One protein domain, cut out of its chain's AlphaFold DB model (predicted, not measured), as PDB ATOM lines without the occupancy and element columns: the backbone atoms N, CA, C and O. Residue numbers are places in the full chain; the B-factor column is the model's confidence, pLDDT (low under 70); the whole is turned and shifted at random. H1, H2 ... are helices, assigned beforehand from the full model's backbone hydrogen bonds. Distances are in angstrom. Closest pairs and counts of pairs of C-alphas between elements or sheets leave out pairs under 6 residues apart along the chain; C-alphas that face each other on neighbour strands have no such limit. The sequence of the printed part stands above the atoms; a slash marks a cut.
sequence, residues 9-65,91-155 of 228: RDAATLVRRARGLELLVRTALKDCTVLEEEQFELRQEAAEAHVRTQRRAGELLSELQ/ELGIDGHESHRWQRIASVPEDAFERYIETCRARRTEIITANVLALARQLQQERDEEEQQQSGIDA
ATOM      1  N   ARG A   9     136.451 187.919 232.977       77.50
ATOM      2  CA  ARG A   9     135.820 186.950 233.881       77.50
ATOM      3  C   ARG A   9     135.941 185.504 233.390       77.50
ATOM      4  O   ARG A   9     136.123 184.603 234.214       77.50
ATOM      5  N   ASP A  10     135.877 185.282 232.083       80.31
ATOM      6  CA  ASP A  10     136.031 183.951 231.490       80.31
ATOM      7  C   ASP A  10     137.501 183.535 231.515       80.31
ATOM      8  O   ASP A  10     137.820 182.432 231.960       80.31
ATOM      9  N   ALA A  11     138.404 184.469 231.191       79.12
ATOM     10  CA  ALA A  11     139.844 184.281 231.359       79.12
ATOM     11  C   ALA A  11     140.203 183.945 232.821       79.12
ATOM     12  O   ALA A  11     140.890 182.959 233.085       79.12
ATOM     13  N   ALA A  12     139.663 184.683 233.798       84.38
ATOM     14  CA  ALA A  12     139.876 184.400 235.219       84.38
ATOM     15  C   ALA A  12     139.316 183.033 235.654       84.38
ATOM     16  O   ALA A  12     139.889 182.359 236.513       84.38
ATOM     17  N   THR A  13     138.197 182.597 235.072       87.12
ATOM     18  CA  THR A  13     137.606 181.284 235.365       87.12
ATOM     19  C   THR A  13     138.446 180.150 234.787       87.12
ATOM     20  O   THR A  13     138.678 179.163 235.485       87.12
ATOM     21  N   LEU A  14     138.965 180.309 233.569       87.31
ATOM     22  CA  LEU A  14     139.906 179.364 232.970       87.31
ATOM     23  C   LEU A  14     141.201 179.269 233.781       87.31
ATOM     24  O   LEU A  14     141.615 178.161 234.103       87.31
ATOM     25  N   VAL A  15     141.785 180.394 234.206       90.31
ATOM     26  CA  VAL A  15     142.998 180.400 235.045       90.31
ATOM     27  C   VAL A  15     142.759 179.701 236.386       90.31
ATOM     28  O   VAL A  15     143.589 178.902 236.816       90.31
ATOM     29  N   ARG A  16     141.618 179.943 237.049       91.44
ATOM     30  CA  ARG A  16     141.275 179.237 238.298       91.44
ATOM     31  C   ARG A  16     141.116 177.734 238.087       91.44
ATOM     32  O   ARG A  16     141.618 176.963 238.897       91.44
ATOM     33  N   ARG A  17     140.446 177.315 237.009       92.38
ATOM     34  CA  ARG A  17     140.295 175.892 236.668       92.38
ATOM     35  C   ARG A  17     141.636 175.247 236.334       92.38
ATOM     36  O   ARG A  17     141.906 174.165 236.836       92.38
ATOM     37  N   ALA A  18     142.482 175.925 235.563       92.00
ATOM     38  CA  ALA A  18     143.827 175.461 235.239       92.00
ATOM     39  C   ALA A  18     144.676 175.274 236.505       92.00
ATOM     40  O   ALA A  18     145.273 174.218 236.674       92.00
ATOM     41  N   ARG A  19     144.645 176.229 237.446       93.62
ATOM     42  CA  ARG A  19     145.312 176.091 238.756       93.62
ATOM     43  C   ARG A  19     144.737 174.956 239.603       93.62
ATOM     44  O   ARG A  19     145.488 174.256 240.273       93.62
ATOM     45  N   GLY A  20     143.417 174.769 239.584       93.94
ATOM     46  CA  GLY A  20     142.769 173.649 240.270       93.94
ATOM     47  C   GLY A  20     143.223 172.298 239.714       93.94
ATOM     48  O   GLY A  20     143.562 171.405 240.482       93.94
ATOM     49  N   LEU A  21     143.299 172.173 238.386       94.19
ATOM     50  CA  LEU A  21     143.825 170.980 237.720       94.19
ATOM     51  C   LEU A  21     145.312 170.767 238.019       94.19
ATOM     52  O   LEU A  21     145.701 169.648 238.323       94.19
ATOM     53  N   GLU A  22     146.130 171.821 237.992       95.94
ATOM     54  CA  GLU A  22     147.553 171.746 238.346       95.94
ATOM     55  C   GLU A  22     147.750 171.198 239.766       95.94
ATOM     56  O   GLU A  22     148.572 170.306 239.977       95.94
ATOM     57  N   LEU A  23     146.967 171.692 240.732       95.06
ATOM     58  CA  LEU A  23     147.025 171.215 242.110       95.06
ATOM     59  C   LEU A  23     146.642 169.735 242.208       95.06
ATOM     60  O   LEU A  23     147.372 168.977 242.840       95.06
ATOM     61  N   LEU A  24     145.550 169.324 241.553       95.94
ATOM     62  CA  LEU A  24     145.089 167.931 241.549       95.94
ATOM     63  C   LEU A  24     146.105 166.980 240.908       95.94
ATOM     64  O   LEU A  24     146.351 165.896 241.429       95.94
ATOM     65  N   VAL A  25     146.717 167.383 239.792       95.56
ATOM     66  CA  VAL A  25     147.770 166.593 239.139       95.56
ATOM     67  C   VAL A  25     148.981 166.479 240.058       95.56
ATOM     68  O   VAL A  25     149.514 165.386 240.228       95.56
ATOM     69  N   ARG A  26     149.401 167.574 240.705       94.88
ATOM     70  CA  ARG A  26     150.528 167.548 241.646       94.88
ATOM     71  C   ARG A  26     150.260 166.629 242.839       94.88
ATOM     72  O   ARG A  26     151.159 165.889 243.226       94.88
ATOM     73  N   THR A  27     149.061 166.673 243.422       95.94
ATOM     74  CA  THR A  27     148.702 165.774 244.529       95.94
ATOM     75  C   THR A  27     148.660 164.324 244.067       95.94
ATOM     76  O   THR A  27     149.282 163.486 244.703       95.94
ATOM     77  N   ALA A  28     148.046 164.042 242.914       94.19
ATOM     78  CA  ALA A  28     147.985 162.686 242.375       94.19
ATOM     79  C   ALA A  28     149.381 162.111 242.089       94.19
ATOM     80  O   ALA A  28     149.645 160.964 242.424       94.19
ATOM     81  N   LEU A  29     150.300 162.906 241.526       94.81
ATOM     82  CA  LEU A  29     151.682 162.472 241.306       94.81
ATOM     83  C   LEU A  29     152.401 162.152 242.620       94.81
ATOM     84  O   LEU A  29     153.113 161.156 242.687       94.81
ATOM     85  N   LYS A  30     152.194 162.962 243.665       95.12
ATOM     86  CA  LYS A  30     152.752 162.691 244.995       95.12
ATOM     87  C   LYS A  30     152.203 161.385 245.577       95.12
ATOM     88  O   LYS A  30     152.971 160.588 246.110       95.12
ATOM     89  N   ASP A  31     150.901 161.155 245.454       94.00
ATOM     90  CA  ASP A  31     150.276 159.929 245.955       94.00
ATOM     91  C   ASP A  31     150.787 158.703 245.179       94.00
ATOM     92  O   ASP A  31     151.121 157.690 245.789       94.00
ATOM     93  N   CYS A  32     150.965 158.810 243.855       94.25
ATOM     94  CA  CYS A  32     151.589 157.757 243.051       94.25
ATOM     95  C   CYS A  32     153.011 157.427 243.523       94.25
ATOM     96  O   CYS A  32     153.328 156.251 243.658       94.25
ATOM     97  N   THR A  33     153.849 158.429 243.822       94.31
ATOM     98  CA  THR A  33     155.217 158.160 244.302       94.31
ATOM     99  C   THR A  33     155.233 157.430 245.646       94.31
ATOM    100  O   THR A  33     156.044 156.532 245.837       94.31
ATOM    101  N   VAL A  34     154.303 157.756 246.552       95.00
ATOM    102  CA  VAL A  34     154.181 157.061 247.846       95.00
ATOM    103  C   VAL A  34     153.748 155.609 247.635       95.00
ATOM    104  O   VAL A  34     154.337 154.699 248.210       95.00
ATOM    105  N   LEU A  35     152.769 155.374 246.757       94.38
ATOM    106  CA  LEU A  35     152.320 154.019 246.433       94.38
ATOM    107  C   LEU A  35     153.429 153.182 245.784       94.38
ATOM    108  O   LEU A  35     153.557 151.998 246.087       94.38
ATOM    109  N   GLU A  36     154.235 153.772 244.902       93.00
ATOM    110  CA  GLU A  36     155.389 153.099 244.297       93.00
ATOM    111  C   GLU A  36     156.438 152.706 245.349       93.00
ATOM    112  O   GLU A  36     157.007 151.612 245.280       93.00
ATOM    113  N   GLU A  37     156.677 153.564 246.345       93.25
ATOM    114  CA  GLU A  37     157.572 153.282 247.470       93.25
ATOM    115  C   GLU A  37     157.042 152.146 248.354       93.25
ATOM    116  O   GLU A  37     157.768 151.185 248.607       93.25
ATOM    117  N   GLU A  38     155.772 152.198 248.756       94.19
ATOM    118  CA  GLU A  38     155.134 151.153 249.568       94.19
ATOM    119  C   GLU A  38     155.104 149.800 248.842       94.19
ATOM    120  O   GLU A  38     155.428 148.760 249.420       94.19
ATOM    121  N   GLN A  39     154.773 149.795 247.547       94.75
ATOM    122  CA  GLN A  39     154.802 148.583 246.727       94.75
ATOM    123  C   GLN A  39     156.209 148.000 246.604       94.75
ATOM    124  O   GLN A  39     156.367 146.779 246.517       94.75
ATOM    125  N   PHE A  40     157.236 148.847 246.548       93.62
ATOM    126  CA  PHE A  40     158.616 148.385 246.542       93.62
ATOM    127  C   PHE A  40     158.977 147.703 247.867       93.62
ATOM    128  O   PHE A  40     159.471 146.576 247.837       93.62
ATOM    129  N   GLU A  41     158.672 148.325 249.008       94.62
ATOM    130  CA  GLU A  41     158.980 147.751 250.325       94.62
ATOM    131  C   GLU A  41     158.254 146.423 250.563       94.62
ATOM    132  O   GLU A  41     158.894 145.433 250.912       94.62
ATOM    133  N   LEU A  42     156.955 146.344 250.258       95.69
ATOM    134  CA  LEU A  42     156.183 145.104 250.408       95.69
ATOM    135  C   LEU A  42     156.749 143.952 249.566       95.69
ATOM    136  O   LEU A  42     156.818 142.809 250.025       95.69
ATOM    137  N   ARG A  43     157.176 144.234 248.328       94.56
ATOM    138  CA  ARG A  43     157.817 143.222 247.473       94.56
ATOM    139  C   ARG A  43     159.151 142.762 248.054       94.56
ATOM    140  O   ARG A  43     159.432 141.565 248.028       94.56
ATOM    141  N   GLN A  44     159.948 143.685 248.590       95.50
ATOM    142  CA  GLN A  44     161.235 143.364 249.208       95.50
ATOM    143  C   GLN A  44     161.065 142.539 250.484       95.50
ATOM    144  O   GLN A  44     161.755 141.537 250.644       95.50
ATOM    145  N   GLU A  45     160.124 142.900 251.356       96.75
ATOM    146  CA  GLU A  45     159.809 142.142 252.572       96.75
ATOM    147  C   GLU A  45     159.359 140.714 252.253       96.75
ATOM    148  O   GLU A  45     159.866 139.754 252.838       96.75
ATOM    149  N   ALA A  46     158.456 140.555 251.281       96.94
ATOM    150  CA  ALA A  46     157.998 139.241 250.847       96.94
ATOM    151  C   ALA A  46     159.151 138.394 250.281       96.94
ATOM    152  O   ALA A  46     159.271 137.208 250.602       96.94
ATOM    153  N   ALA A  47     160.019 138.996 249.465       96.81
ATOM    154  CA  ALA A  47     161.175 138.317 248.893       96.81
ATOM    155  C   ALA A  47     162.214 137.924 249.958       96.81
ATOM    156  O   ALA A  47     162.724 136.803 249.939       96.81
ATOM    157  N   GLU A  48     162.493 138.807 250.916       97.19
ATOM    158  CA  GLU A  48     163.383 138.545 252.047       97.19
ATOM    159  C   GLU A  48     162.860 137.390 252.908       97.19
ATOM    160  O   GLU A  48     163.588 136.426 253.160       97.19
ATOM    161  N   ALA A  49     161.581 137.430 253.292       97.75
ATOM    162  CA  ALA A  49     160.937 136.365 254.056       97.75
ATOM    163  C   ALA A  49     160.974 135.025 253.307       97.75
ATOM    164  O   ALA A  49     161.259 133.979 253.899       97.75
ATOM    165  N   HIS A  50     160.744 135.050 251.991       96.69
ATOM    166  CA  HIS A  50     160.823 133.863 251.148       96.69
ATOM    167  C   HIS A  50     162.228 133.253 251.160       96.69
ATOM    168  O   HIS A  50     162.388 132.070 251.461       96.69
ATOM    169  N   VAL A  51     163.259 134.056 250.890       97.56
ATOM    170  CA  VAL A  51     164.648 133.584 250.844       97.56
ATOM    171  C   VAL A  51     165.128 133.116 252.225       97.56
ATOM    172  O   VAL A  51     165.784 132.078 252.313       97.56
ATOM    173  N   ARG A  52     164.768 133.808 253.314       97.88
ATOM    174  CA  ARG A  52     165.086 133.361 254.683       97.88
ATOM    175  C   ARG A  52     164.408 132.038 255.030       97.88
ATOM    176  O   ARG A  52     165.041 131.167 255.619       97.88
ATOM    177  N   THR A  53     163.161 131.840 254.605       97.81
ATOM    178  CA  THR A  53     162.457 130.559 254.785       97.81
ATOM    179  C   THR A  53     163.164 129.433 254.034       97.81
ATOM    180  O   THR A  53     163.385 128.364 254.595       97.81
ATOM    181  N   GLN A  54     163.585 129.678 252.789       97.00
ATOM    182  CA  GLN A  54     164.367 128.712 252.010       97.00
ATOM    183  C   GLN A  54     165.697 128.379 252.690       97.00
ATOM    184  O   GLN A  54     166.062 127.210 252.778       97.00
ATOM    185  N   ARG A  55     166.408 129.393 253.196       97.50
ATOM    186  CA  ARG A  55     167.646 129.209 253.955       97.50
ATOM    187  C   ARG A  55     167.409 128.321 255.175       97.50
ATOM    188  O   ARG A  55     168.063 127.293 255.310       97.50
ATOM    189  N   ARG A  56     166.413 128.660 256.000       96.62
ATOM    190  CA  ARG A  56     166.080 127.906 257.213       96.62
ATOM    191  C   ARG A  56     165.658 126.471 256.907       96.62
ATOM    192  O   ARG A  56     166.073 125.546 257.598       96.62
ATOM    193  N   ALA A  57     164.872 126.267 255.852       94.62
ATOM    194  CA  ALA A  57     164.521 124.931 255.384       94.62
ATOM    195  C   ALA A  57     165.772 124.146 254.959       94.62
ATOM    196  O   ALA A  57     165.901 122.975 255.294       94.62
ATOM    197  N   GLY A  58     166.716 124.790 254.270       95.19
ATOM    198  CA  GLY A  58     167.995 124.194 253.893       95.19
ATOM    199  C   GLY A  58     168.853 123.764 255.084       95.19
ATOM    200  O   GLY A  58     169.422 122.675 255.045       95.19
ATOM    201  N   GLU A  59     168.904 124.578 256.142       94.50
ATOM    202  CA  GLU A  59     169.587 124.256 257.403       94.50
ATOM    203  C   GLU A  59     168.977 122.998 258.038       94.50
ATOM    204  O   GLU A  59     169.678 122.005 258.234       94.50
ATOM    205  N   LEU A  60     167.653 122.971 258.226       92.19
ATOM    206  CA  LEU A  60     166.935 121.814 258.781       92.19
ATOM    207  C   LEU A  60     167.119 120.550 257.925       92.19
ATOM    208  O   LEU A  60     167.313 119.449 258.440       92.19
ATOM    209  N   LEU A  61     167.103 120.698 256.598       90.56
ATOM    210  CA  LEU A  61     167.351 119.603 255.657       90.56
ATOM    211  C   LEU A  61     168.790 119.085 255.699       90.56
ATOM    212  O   LEU A  61     169.033 117.962 255.261       90.56
ATOM    213  N   SER A  62     169.752 119.892 256.144       85.06
ATOM    214  CA  SER A  62     171.143 119.461 256.311       85.06
ATOM    215  C   SER A  62     171.359 118.676 257.610       85.06
ATOM    216  O   SER A  62     172.197 117.775 257.637       85.06
ATOM    217  N   GLU A  63     170.562 118.976 258.641       83.69
ATOM    218  CA  GLU A  63     170.564 118.300 259.945       83.69
ATOM    219  C   GLU A  63     169.811 116.962 259.922       83.69
ATOM    220  O   GLU A  63     170.142 116.045 260.677       83.69
ATOM    221  N   LEU A  64     168.809 116.824 259.046       79.94
ATOM    222  CA  LEU A  64     168.081 115.571 258.850       79.94
ATOM    223  C   LEU A  64     169.051 114.434 258.486       79.94
ATOM    224  O   LEU A  64     169.791 114.514 257.500       79.94
ATOM    225  N   GLN A  65     169.022 113.350 259.274       62.12
ATOM    226  CA  GLN A  65     169.807 112.149 258.987       62.12
ATOM    227  C   GLN A  65     169.496 111.672 257.571       62.12
ATOM    228  O   GLN A  65     168.376 111.268 257.251       62.12
ATOM    229  N   GLU A  91     157.783 112.516 251.429       82.44
ATOM    230  CA  GLU A  91     156.830 112.565 252.550       82.44
ATOM    231  C   GLU A  91     156.675 113.984 253.107       82.44
ATOM    232  O   GLU A  91     155.589 114.355 253.539       82.44
ATOM    233  N   LEU A  92     157.727 114.804 253.019       83.56
ATOM    234  CA  LEU A  92     157.680 116.231 253.345       83.56
ATOM    235  C   LEU A  92     157.059 117.090 252.228       83.56
ATOM    236  O   LEU A  92     156.911 118.297 252.399       83.56
ATOM    237  N   GLY A  93     156.706 116.495 251.082       86.38
ATOM    238  CA  GLY A  93     156.179 117.217 249.923       86.38
ATOM    239  C   GLY A  93     157.206 118.114 249.224       86.38
ATOM    240  O   GLY A  93     156.811 119.035 248.517       86.38
ATOM    241  N   ILE A  94     158.504 117.861 249.422       88.31
ATOM    242  CA  ILE A  94     159.606 118.670 248.886       88.31
ATOM    243  C   ILE A  94     160.248 117.935 247.708       88.31
ATOM    244  O   ILE A  94     160.621 116.761 247.823       88.31
ATOM    245  N   ASP A  95     160.430 118.624 246.582       90.44
ATOM    246  CA  ASP A  95     161.162 118.065 245.447       90.44
ATOM    247  C   ASP A  95     162.686 118.044 245.690       90.44
ATOM    248  O   ASP A  95     163.259 118.885 246.390       90.44
ATOM    249  N   GLY A  96     163.385 117.097 245.056       86.88
ATOM    250  CA  GLY A  96     164.842 116.982 245.164       86.88
ATOM    251  C   GLY A  96     165.586 118.244 244.709       86.88
ATOM    252  O   GLY A  96     166.578 118.634 245.328       86.88
ATOM    253  N   HIS A  97     165.097 118.936 243.673       89.12
ATOM    254  CA  HIS A  97     165.696 120.188 243.209       89.12
ATOM    255  C   HIS A  97     165.445 121.356 244.166       89.12
ATOM    256  O   HIS A  97     166.264 122.277 244.241       89.12
ATOM    257  N   GLU A  98     164.318 121.361 244.874       91.62
ATOM    258  CA  GLU A  98     164.015 122.361 245.899       91.62
ATOM    259  C   GLU A  98     164.917 122.172 247.110       91.62
ATOM    260  O   GLU A  98     165.650 123.095 247.461       91.62
ATOM    261  N   SER A  99     164.971 120.948 247.642       91.81
ATOM    262  CA  SER A  99     165.850 120.580 248.754       91.81
ATOM    263  C   SER A  99     167.308 120.957 248.472       91.81
ATOM    264  O   SER A  99     167.935 121.669 249.259       91.81
ATOM    265  N   HIS A 100     167.820 120.588 247.295       91.56
ATOM    266  CA  HIS A 100     169.184 120.917 246.896       91.56
ATOM    267  C   HIS A 100     169.427 122.433 246.790       91.56
ATOM    268  O   HIS A 100     170.481 122.924 247.191       91.56
ATOM    269  N   ARG A 101     168.470 123.210 246.260       94.69
ATOM    270  CA  ARG A 101     168.599 124.678 246.203       94.69
ATOM    271  C   ARG A 101     168.604 125.295 247.596       94.69
ATOM    272  O   ARG A 101     169.434 126.157 247.856       94.69
ATOM    273  N   TRP A 102     167.720 124.851 248.482       96.69
ATOM    274  CA  TRP A 102     167.618 125.372 249.844       96.69
ATOM    275  C   TRP A 102     168.872 125.072 250.659       96.69
ATOM    276  O   TRP A 102     169.431 125.980 251.266       96.69
ATOM    277  N   GLN A 103     169.392 123.845 250.584       94.88
ATOM    278  CA  GLN A 103     170.654 123.473 251.233       94.88
ATOM    279  C   GLN A 103     171.842 124.310 250.727       94.88
ATOM    280  O   GLN A 103     172.711 124.690 251.507       94.88
ATOM    281  N   ARG A 104     171.867 124.671 249.437       95.88
ATOM    282  CA  ARG A 104     172.883 125.587 248.886       95.88
ATOM    283  C   ARG A 104     172.721 127.036 249.332       95.88
ATOM    284  O   ARG A 104     173.697 127.767 249.390       95.88
ATOM    285  N   ILE A 105     171.500 127.479 249.598       96.75
ATOM    286  CA  ILE A 105     171.256 128.807 250.171       96.75
ATOM    287  C   ILE A 105     171.704 128.823 251.637       96.75
ATOM    288  O   ILE A 105     172.338 129.781 252.073       96.75
ATOM    289  N   ALA A 106     171.429 127.743 252.372       96.81
ATOM    290  CA  ALA A 106     171.875 127.543 253.747       96.81
ATOM    291  C   ALA A 106     173.404 127.509 253.890       96.81
ATOM    292  O   ALA A 106     173.927 127.961 254.901       96.81
ATOM    293  N   SER A 107     174.136 127.033 252.876       95.38
ATOM    294  CA  SER A 107     175.603 126.990 252.923       95.38
ATOM    295  C   SER A 107     176.282 128.362 252.819       95.38
ATOM    296  O   SER A 107     177.492 128.448 253.010       95.38
ATOM    297  N   VAL A 108     175.547 129.431 252.489       96.88
ATOM    298  CA  VAL A 108     176.084 130.801 252.507       96.88
ATOM    299  C   VAL A 108     176.310 131.213 253.970       96.88
ATOM    300  O   VAL A 108     175.374 131.085 254.754       96.88
ATOM    301  N   PRO A 109     177.475 131.738 254.379       96.25
ATOM    302  CA  PRO A 109     177.679 132.263 255.731       96.25
ATOM    303  C   PRO A 109     176.670 133.364 256.076       96.25
ATOM    304  O   PRO A 109     176.305 134.158 255.209       96.25
ATOM    305  N   GLU A 110     176.229 133.420 257.332       95.50
ATOM    306  CA  GLU A 110     175.208 134.376 257.789       95.50
ATOM    307  C   GLU A 110     175.612 135.829 257.504       95.50
ATOM    308  O   GLU A 110     174.851 136.562 256.876       95.50
ATOM    309  N   ASP A 111     176.859 136.201 257.797       96.06
ATOM    310  CA  ASP A 111     177.385 137.542 257.516       96.06
ATOM    311  C   ASP A 111     177.324 137.919 256.028       96.06
ATOM    312  O   ASP A 111     177.069 139.069 255.669       96.06
ATOM    313  N   ALA A 112     177.589 136.962 255.134       94.62
ATOM    314  CA  ALA A 112     177.526 137.193 253.692       94.62
ATOM    315  C   ALA A 112     176.073 137.306 253.210       94.62
ATOM    316  O   ALA A 112     175.776 138.090 252.308       94.62
ATOM    317  N   PHE A 113     175.173 136.538 253.825       97.06
ATOM    318  CA  PHE A 113     173.747 136.568 253.540       97.06
ATOM    319  C   PHE A 113     173.105 137.892 253.970       97.06
ATOM    320  O   PHE A 113     172.462 138.545 253.150       97.06
ATOM    321  N   GLU A 114     173.320 138.332 255.210       97.25
ATOM    322  CA  GLU A 114     172.754 139.591 255.710       97.25
ATOM    323  C   GLU A 114     173.320 140.793 254.946       97.25
ATOM    324  O   GLU A 114     172.564 141.650 254.487       97.25
ATOM    325  N   ARG A 115     174.623 140.789 254.636       96.62
ATOM    326  CA  ARG A 115     175.227 141.814 253.771       96.62
ATOM    327  C   ARG A 115     174.585 141.870 252.384       96.62
ATOM    328  O   ARG A 115     174.459 142.954 251.812       96.62
ATOM    329  N   TYR A 116     174.190 140.726 251.821       95.94
ATOM    330  CA  TYR A 116     173.460 140.684 250.553       95.94
ATOM    331  C   TYR A 116     172.083 141.358 250.677       95.94
ATOM    332  O   TYR A 116     171.760 142.210 249.846       95.94
ATOM    333  N   ILE A 117     171.312 141.049 251.726       96.81
ATOM    334  CA  ILE A 117     170.000 141.668 251.984       96.81
ATOM    335  C   ILE A 117     170.136 143.185 252.168       96.81
ATOM    336  O   ILE A 117     169.450 143.957 251.489       96.81
ATOM    337  N   GLU A 118     171.070 143.624 253.013       96.50
ATOM    338  CA  GLU A 118     171.362 145.041 253.256       96.50
ATOM    339  C   GLU A 118     171.766 145.766 251.969       96.50
ATOM    340  O   GLU A 118     171.249 146.842 251.662       96.50
ATOM    341  N   THR A 119     172.649 145.158 251.169       95.25
ATOM    342  CA  THR A 119     173.088 145.722 249.886       95.25
ATOM    343  C   THR A 119     171.913 145.878 248.927       95.25
ATOM    344  O   THR A 119     171.809 146.907 248.253       95.25
ATOM    345  N   CYS A 120     171.016 144.892 248.867       95.00
ATOM    346  CA  CYS A 120     169.842 144.962 248.007       95.00
ATOM    347  C   CYS A 120     168.883 146.079 248.425       95.00
ATOM    348  O   CYS A 120     168.417 146.826 247.561       95.00
ATOM    349  N   ARG A 121     168.646 146.250 249.732       92.62
ATOM    350  CA  ARG A 121     167.830 147.350 250.267       92.62
ATOM    351  C   ARG A 121     168.464 148.712 249.988       92.62
ATOM    352  O   ARG A 121     167.810 149.581 249.417       92.62
ATOM    353  N   ALA A 122     169.753 148.873 250.283       93.56
ATOM    354  CA  ALA A 122     170.467 150.132 250.077       93.56
ATOM    355  C   ALA A 122     170.514 150.558 248.600       93.56
ATOM    356  O   ALA A 122     170.394 151.741 248.284       93.56
ATOM    357  N   ARG A 123     170.676 149.600 247.679       94.88
ATOM    358  CA  ARG A 123     170.756 149.865 246.231       94.88
ATOM    359  C   ARG A 123     169.402 149.860 245.523       94.88
ATOM    360  O   ARG A 123     169.370 150.044 244.309       94.88
ATOM    361  N   ARG A 124     168.306 149.625 246.251       92.12
ATOM    362  CA  ARG A 124     166.963 149.392 245.696       92.12
ATOM    363  C   ARG A 124     166.944 148.337 244.577       92.12
ATOM    364  O   ARG A 124     166.268 148.496 243.565       92.12
ATOM    365  N   THR A 125     167.704 147.259 244.752       94.31
ATOM    366  CA  THR A 125     167.720 146.111 243.831       94.31
ATOM    367  C   THR A 125     166.900 144.957 244.399       94.31
ATOM    368  O   THR A 125     166.880 144.758 245.614       94.31
ATOM    369  N   GLU A 126     166.281 144.166 243.525       92.25
ATOM    370  CA  GLU A 126     165.402 143.071 243.943       92.25
ATOM    371  C   GLU A 126     166.153 141.941 244.667       92.25
ATOM    372  O   GLU A 126     167.211 141.470 244.229       92.25
ATOM    373  N   ILE A 127     165.569 141.483 245.776       95.88
ATOM    374  CA  ILE A 127     166.006 140.276 246.483       95.88
ATOM    375  C   ILE A 127     165.453 139.063 245.730       95.88
ATOM    376  O   ILE A 127     164.243 138.912 245.590       95.88
ATOM    377  N   ILE A 128     166.327 138.179 245.243       95.25
ATOM    378  CA  ILE A 128     165.908 136.975 244.513       95.25
ATOM    379  C   ILE A 128     166.770 135.767 244.875       95.25
ATOM    380  O   ILE A 128     167.995 135.850 244.983       95.25
ATOM    381  N   THR A 129     166.132 134.600 244.959       94.94
ATOM    382  CA  THR A 129     166.782 133.309 245.238       94.94
ATOM    383  C   THR A 129     167.962 133.022 244.302       94.94
ATOM    384  O   THR A 129     168.980 132.471 244.721       94.94
ATOM    385  N   ALA A 130     167.854 133.409 243.027       94.81
ATOM    386  CA  ALA A 130     168.900 133.187 242.030       94.81
ATOM    387  C   ALA A 130     170.218 133.904 242.371       94.81
ATOM    388  O   ALA A 130     171.288 133.338 242.141       94.81
ATOM    389  N   ASN A 131     170.146 135.102 242.960       95.50
ATOM    390  CA  ASN A 131     171.324 135.875 243.353       95.50
ATOM    391  C   ASN A 131     172.006 135.252 244.571       95.50
ATOM    392  O   ASN A 131     173.228 135.132 244.588       95.50
ATOM    393  N   VAL A 132     171.235 134.749 245.537       96.44
ATOM    394  CA  VAL A 132     171.800 134.031 246.691       96.44
ATOM    395  C   VAL A 132     172.452 132.715 246.267       96.44
ATOM    396  O   VAL A 132     173.534 132.374 246.735       96.44
ATOM    397  N   LEU A 133     171.858 131.997 245.311       96.12
ATOM    398  CA  LEU A 133     172.484 130.811 244.722       96.12
ATOM    399  C   LEU A 133     173.771 131.140 243.952       96.12
ATOM    400  O   LEU A 133     174.679 130.309 243.905       96.12
ATOM    401  N   ALA A 134     173.848 132.312 243.318       94.25
ATOM    402  CA  ALA A 134     175.072 132.781 242.677       94.25
ATOM    403  C   ALA A 134     176.152 133.106 243.717       94.25
ATOM    404  O   ALA A 134     177.275 132.637 243.562       94.25
ATOM    405  N   LEU A 135     175.787 133.792 244.803       94.19
ATOM    406  CA  LEU A 135     176.669 134.055 245.940       94.19
ATOM    407  C   LEU A 135     177.212 132.750 246.547       94.19
ATOM    408  O   LEU A 135     178.412 132.621 246.757       94.19
ATOM    409  N   ALA A 136     176.355 131.741 246.733       94.69
ATOM    410  CA  ALA A 136     176.773 130.422 247.207       94.69
ATOM    411  C   ALA A 136     177.804 129.753 246.281       94.69
ATOM    412  O   ALA A 136     178.728 129.101 246.756       94.69
ATOM    413  N   ARG A 137     177.654 129.898 244.953       93.88
ATOM    414  CA  ARG A 137     178.643 129.379 243.989       93.88
ATOM    415  C   ARG A 137     179.975 130.095 244.104       93.88
ATOM    416  O   ARG A 137     180.994 129.422 244.081       93.88
ATOM    417  N   GLN A 138     179.947 131.420 244.198       93.00
ATOM    418  CA  GLN A 138     181.156 132.227 244.280       93.00
ATOM    419  C   GLN A 138     181.968 131.861 245.526       93.00
ATOM    420  O   GLN A 138     183.140 131.537 245.408       93.00
ATOM    421  N   LEU A 139     181.320 131.793 246.690       91.69
ATOM    422  CA  LEU A 139     181.988 131.417 247.938       91.69
ATOM    423  C   LEU A 139     182.550 129.991 247.902       91.69
ATOM    424  O   LEU A 139     183.586 129.723 248.496       91.69
ATOM    425  N   GLN A 140     181.879 129.063 247.211       89.31
ATOM    426  CA  GLN A 140     182.422 127.718 247.025       89.31
ATOM    427  C   GLN A 140     183.668 127.738 246.137       89.31
ATOM    428  O   GLN A 140     184.636 127.066 246.458       89.31
ATOM    429  N   GLN A 141     183.656 128.512 245.050       87.12
ATOM    430  CA  GLN A 141     184.813 128.646 244.163       87.12
ATOM    431  C   GLN A 141     186.005 129.269 244.885       87.12
ATOM    432  O   GLN A 141     187.095 128.726 244.793       87.12
ATOM    433  N   GLU A 142     185.788 130.343 245.647       84.88
ATOM    434  CA  GLU A 142     186.832 130.986 246.454       84.88
ATOM    435  C   GLU A 142     187.440 129.993 247.454       84.88
ATOM    436  O   GLU A 142     188.656 129.876 247.541       84.88
ATOM    437  N   ARG A 143     186.610 129.186 248.129       83.25
ATOM    438  CA  ARG A 143     187.089 128.120 249.020       83.25
ATOM    439  C   ARG A 143     187.858 127.028 248.284       83.25
ATOM    440  O   ARG A 143     188.900 126.603 248.762       83.25
ATOM    441  N   ASP A 144     187.360 126.572 247.137       80.88
ATOM    442  CA  ASP A 144     188.024 125.544 246.332       80.88
ATOM    443  C   ASP A 144     189.373 126.057 245.787       80.88
ATOM    444  O   ASP A 144     190.322 125.283 245.656       80.88
ATOM    445  N   GLU A 145     189.462 127.348 245.454       75.69
ATOM    446  CA  GLU A 145     190.684 128.036 245.026       75.69
ATOM    447  C   GLU A 145     191.666 128.192 246.191       75.69
ATOM    448  O   GLU A 145     192.830 127.827 246.039       75.69
ATOM    449  N   GLU A 146     191.207 128.633 247.364       71.62
ATOM    450  CA  GLU A 146     192.007 128.712 248.591       71.62
ATOM    451  C   GLU A 146     192.533 127.332 249.011       71.62
ATOM    452  O   GLU A 146     193.719 127.184 249.302       71.62
ATOM    453  N   GLU A 147     191.695 126.292 248.979       71.56
ATOM    454  CA  GLU A 147     192.092 124.909 249.263       71.56
ATOM    455  C   GLU A 147     193.111 124.391 248.236       71.56
ATOM    456  O   GLU A 147     194.088 123.732 248.606       71.56
ATOM    457  N   GLN A 148     192.943 124.717 246.948       64.44
ATOM    458  CA  GLN A 148     193.922 124.392 245.905       64.44
ATOM    459  C   GLN A 148     195.237 125.148 246.091       64.44
ATOM    460  O   GLN A 148     196.298 124.577 245.862       64.44
ATOM    461  N   GLN A 149     195.188 126.402 246.531       59.00
ATOM    462  CA  GLN A 149     196.366 127.233 246.750       59.00
ATOM    463  C   GLN A 149     197.124 126.813 248.017       59.00
ATOM    464  O   GLN A 149     198.353 126.814 248.027       59.00
ATOM    465  N   GLN A 150     196.403 126.353 249.043       58.78
ATOM    466  CA  GLN A 150     196.966 125.805 250.276       58.78
ATOM    467  C   GLN A 150     197.528 124.381 250.088       58.78
ATOM    468  O   GLN A 150     198.514 124.019 250.724       58.78
ATOM    469  N   SER A 151     196.925 123.577 249.203       56.31
ATOM    470  CA  SER A 151     197.379 122.222 248.840       56.31
ATOM    471  C   SER A 151     198.481 122.224 247.762       56.31
ATOM    472  O   SER A 151     199.316 121.321 247.696       56.31
ATOM    473  N   GLY A 152     198.525 123.271 246.934       50.41
ATOM    474  CA  GLY A 152     199.445 123.440 245.805       50.41
ATOM    475  C   GLY A 152     200.895 123.753 246.173       50.41
ATOM    476  O   GLY A 152     201.722 123.879 245.275       50.41
ATOM    477  N   ILE A 153     201.229 123.847 247.463       53.34
ATOM    478  CA  ILE A 153     202.622 124.014 247.899       53.34
ATOM    479  C   ILE A 153     203.417 122.697 247.727       53.34
ATOM    480  O   ILE A 153     204.617 122.769 247.493       53.34
ATOM    481  N   ASP A 154     202.762 121.519 247.705       52.00
ATOM    482  CA  ASP A 154     203.447 120.205 247.634       52.00
ATOM    483  C   ASP A 154     202.854 119.173 246.636       52.00
ATOM    484  O   ASP A 154     203.362 118.052 246.510       52.00
ATOM    485  N   ALA A 155     201.784 119.490 245.897       57.53
ATOM    486  CA  ALA A 155     201.120 118.518 245.020       57.53
ATOM    487  C   ALA A 155     201.686 118.523 243.586       57.53
ATOM    488  O   ALA A 155     201.488 119.465 242.826       57.53
TER     489      ALA A 155
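Overview. This is residues 9 to 65 and 91 to 155 of the 228 residues of an uncharacterized protein of Chloroflexi bacterium (UniProt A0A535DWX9). One very long helix, H1, makes the long axis, and three shorter helices gather near its last part in a small head: H2 crosses H1 near its end, H3 folds back beside it and H4 heads away from it at a slant. Residues 9 to 39 of H1 stick out as a bare arm, and residues 141 to 155, of which 141 to 151 belong to H4, stick out as well, as do residues 91 to 97. The printed part has 122 residues with four named helices in the order H1, H2, H3, H4 and no named strand, and its class is all helix. The whole is extended, with a radius of gyration of the C-alphas of 25.2 A and spans of 95 by 44 by 20 A.

Along the chain. Find C-alpha 9 at (135.820, 186.950, 233.881); from there H1 runs through residues 9 to 63, 81.2 A from first to last C-alpha, to C-alpha 63 at (170.564, 118.300, 259.945). After the cut, look for H2 at residues 96 to 106, 15.3 A long. H3 follows at residues 110 to 122, 18.2 A long. H4 takes residues 129 to 151, 32.7 A long, and ends at C-alpha 151 at (197.379, 122.222, 248.840).

Arrangement. Look first at residues 54 to 62 of H1, which alone touch H2; the closest C-alphas, those of Gly 58 and Gln 103, are 3.8 A apart, and the lines are about perpendicular at 80 degrees. H3 runs the opposite way to H1 at a shallow tilt of 9 degrees, close but not clearly touching, with the closest C-alphas, those of Glu 48 and Ile 117, 7.3 A apart. H2 and H3 are apart. H4 touches H2 with residues 132 to 136 alone, the closest C-alphas being those of Ile 105 and Leu 133 at 5.9 A; they run the same way at a steep tilt of 67 degrees, only just short of about perpendicular. H4 is close to H1 but not clearly touching, at 6.0 A between the closest C-alphas, those of Val 51 and Thr 129. In H1, H2, H3 and H4 every O i to N i+4 pair is within hydrogen-bond range.

Size, cuts and confidence. The C-alphas of Arg 9 and Asp 154, the two farthest apart, are 96.0 A apart. Without the stretches that stand free, 69 residues span 40 by 23 by 17 A. Residues 66 to 90 are not printed, and C-alphas 65 and 91 are 14.5 A apart across this cut, in the link from H1 to H2. The link from H2 to H3 is tight, and that from H3 to H4 is short. The mean pLDDT of the printed part is 89.8; look for values under 70 at residue 65 and residues 148 to 155.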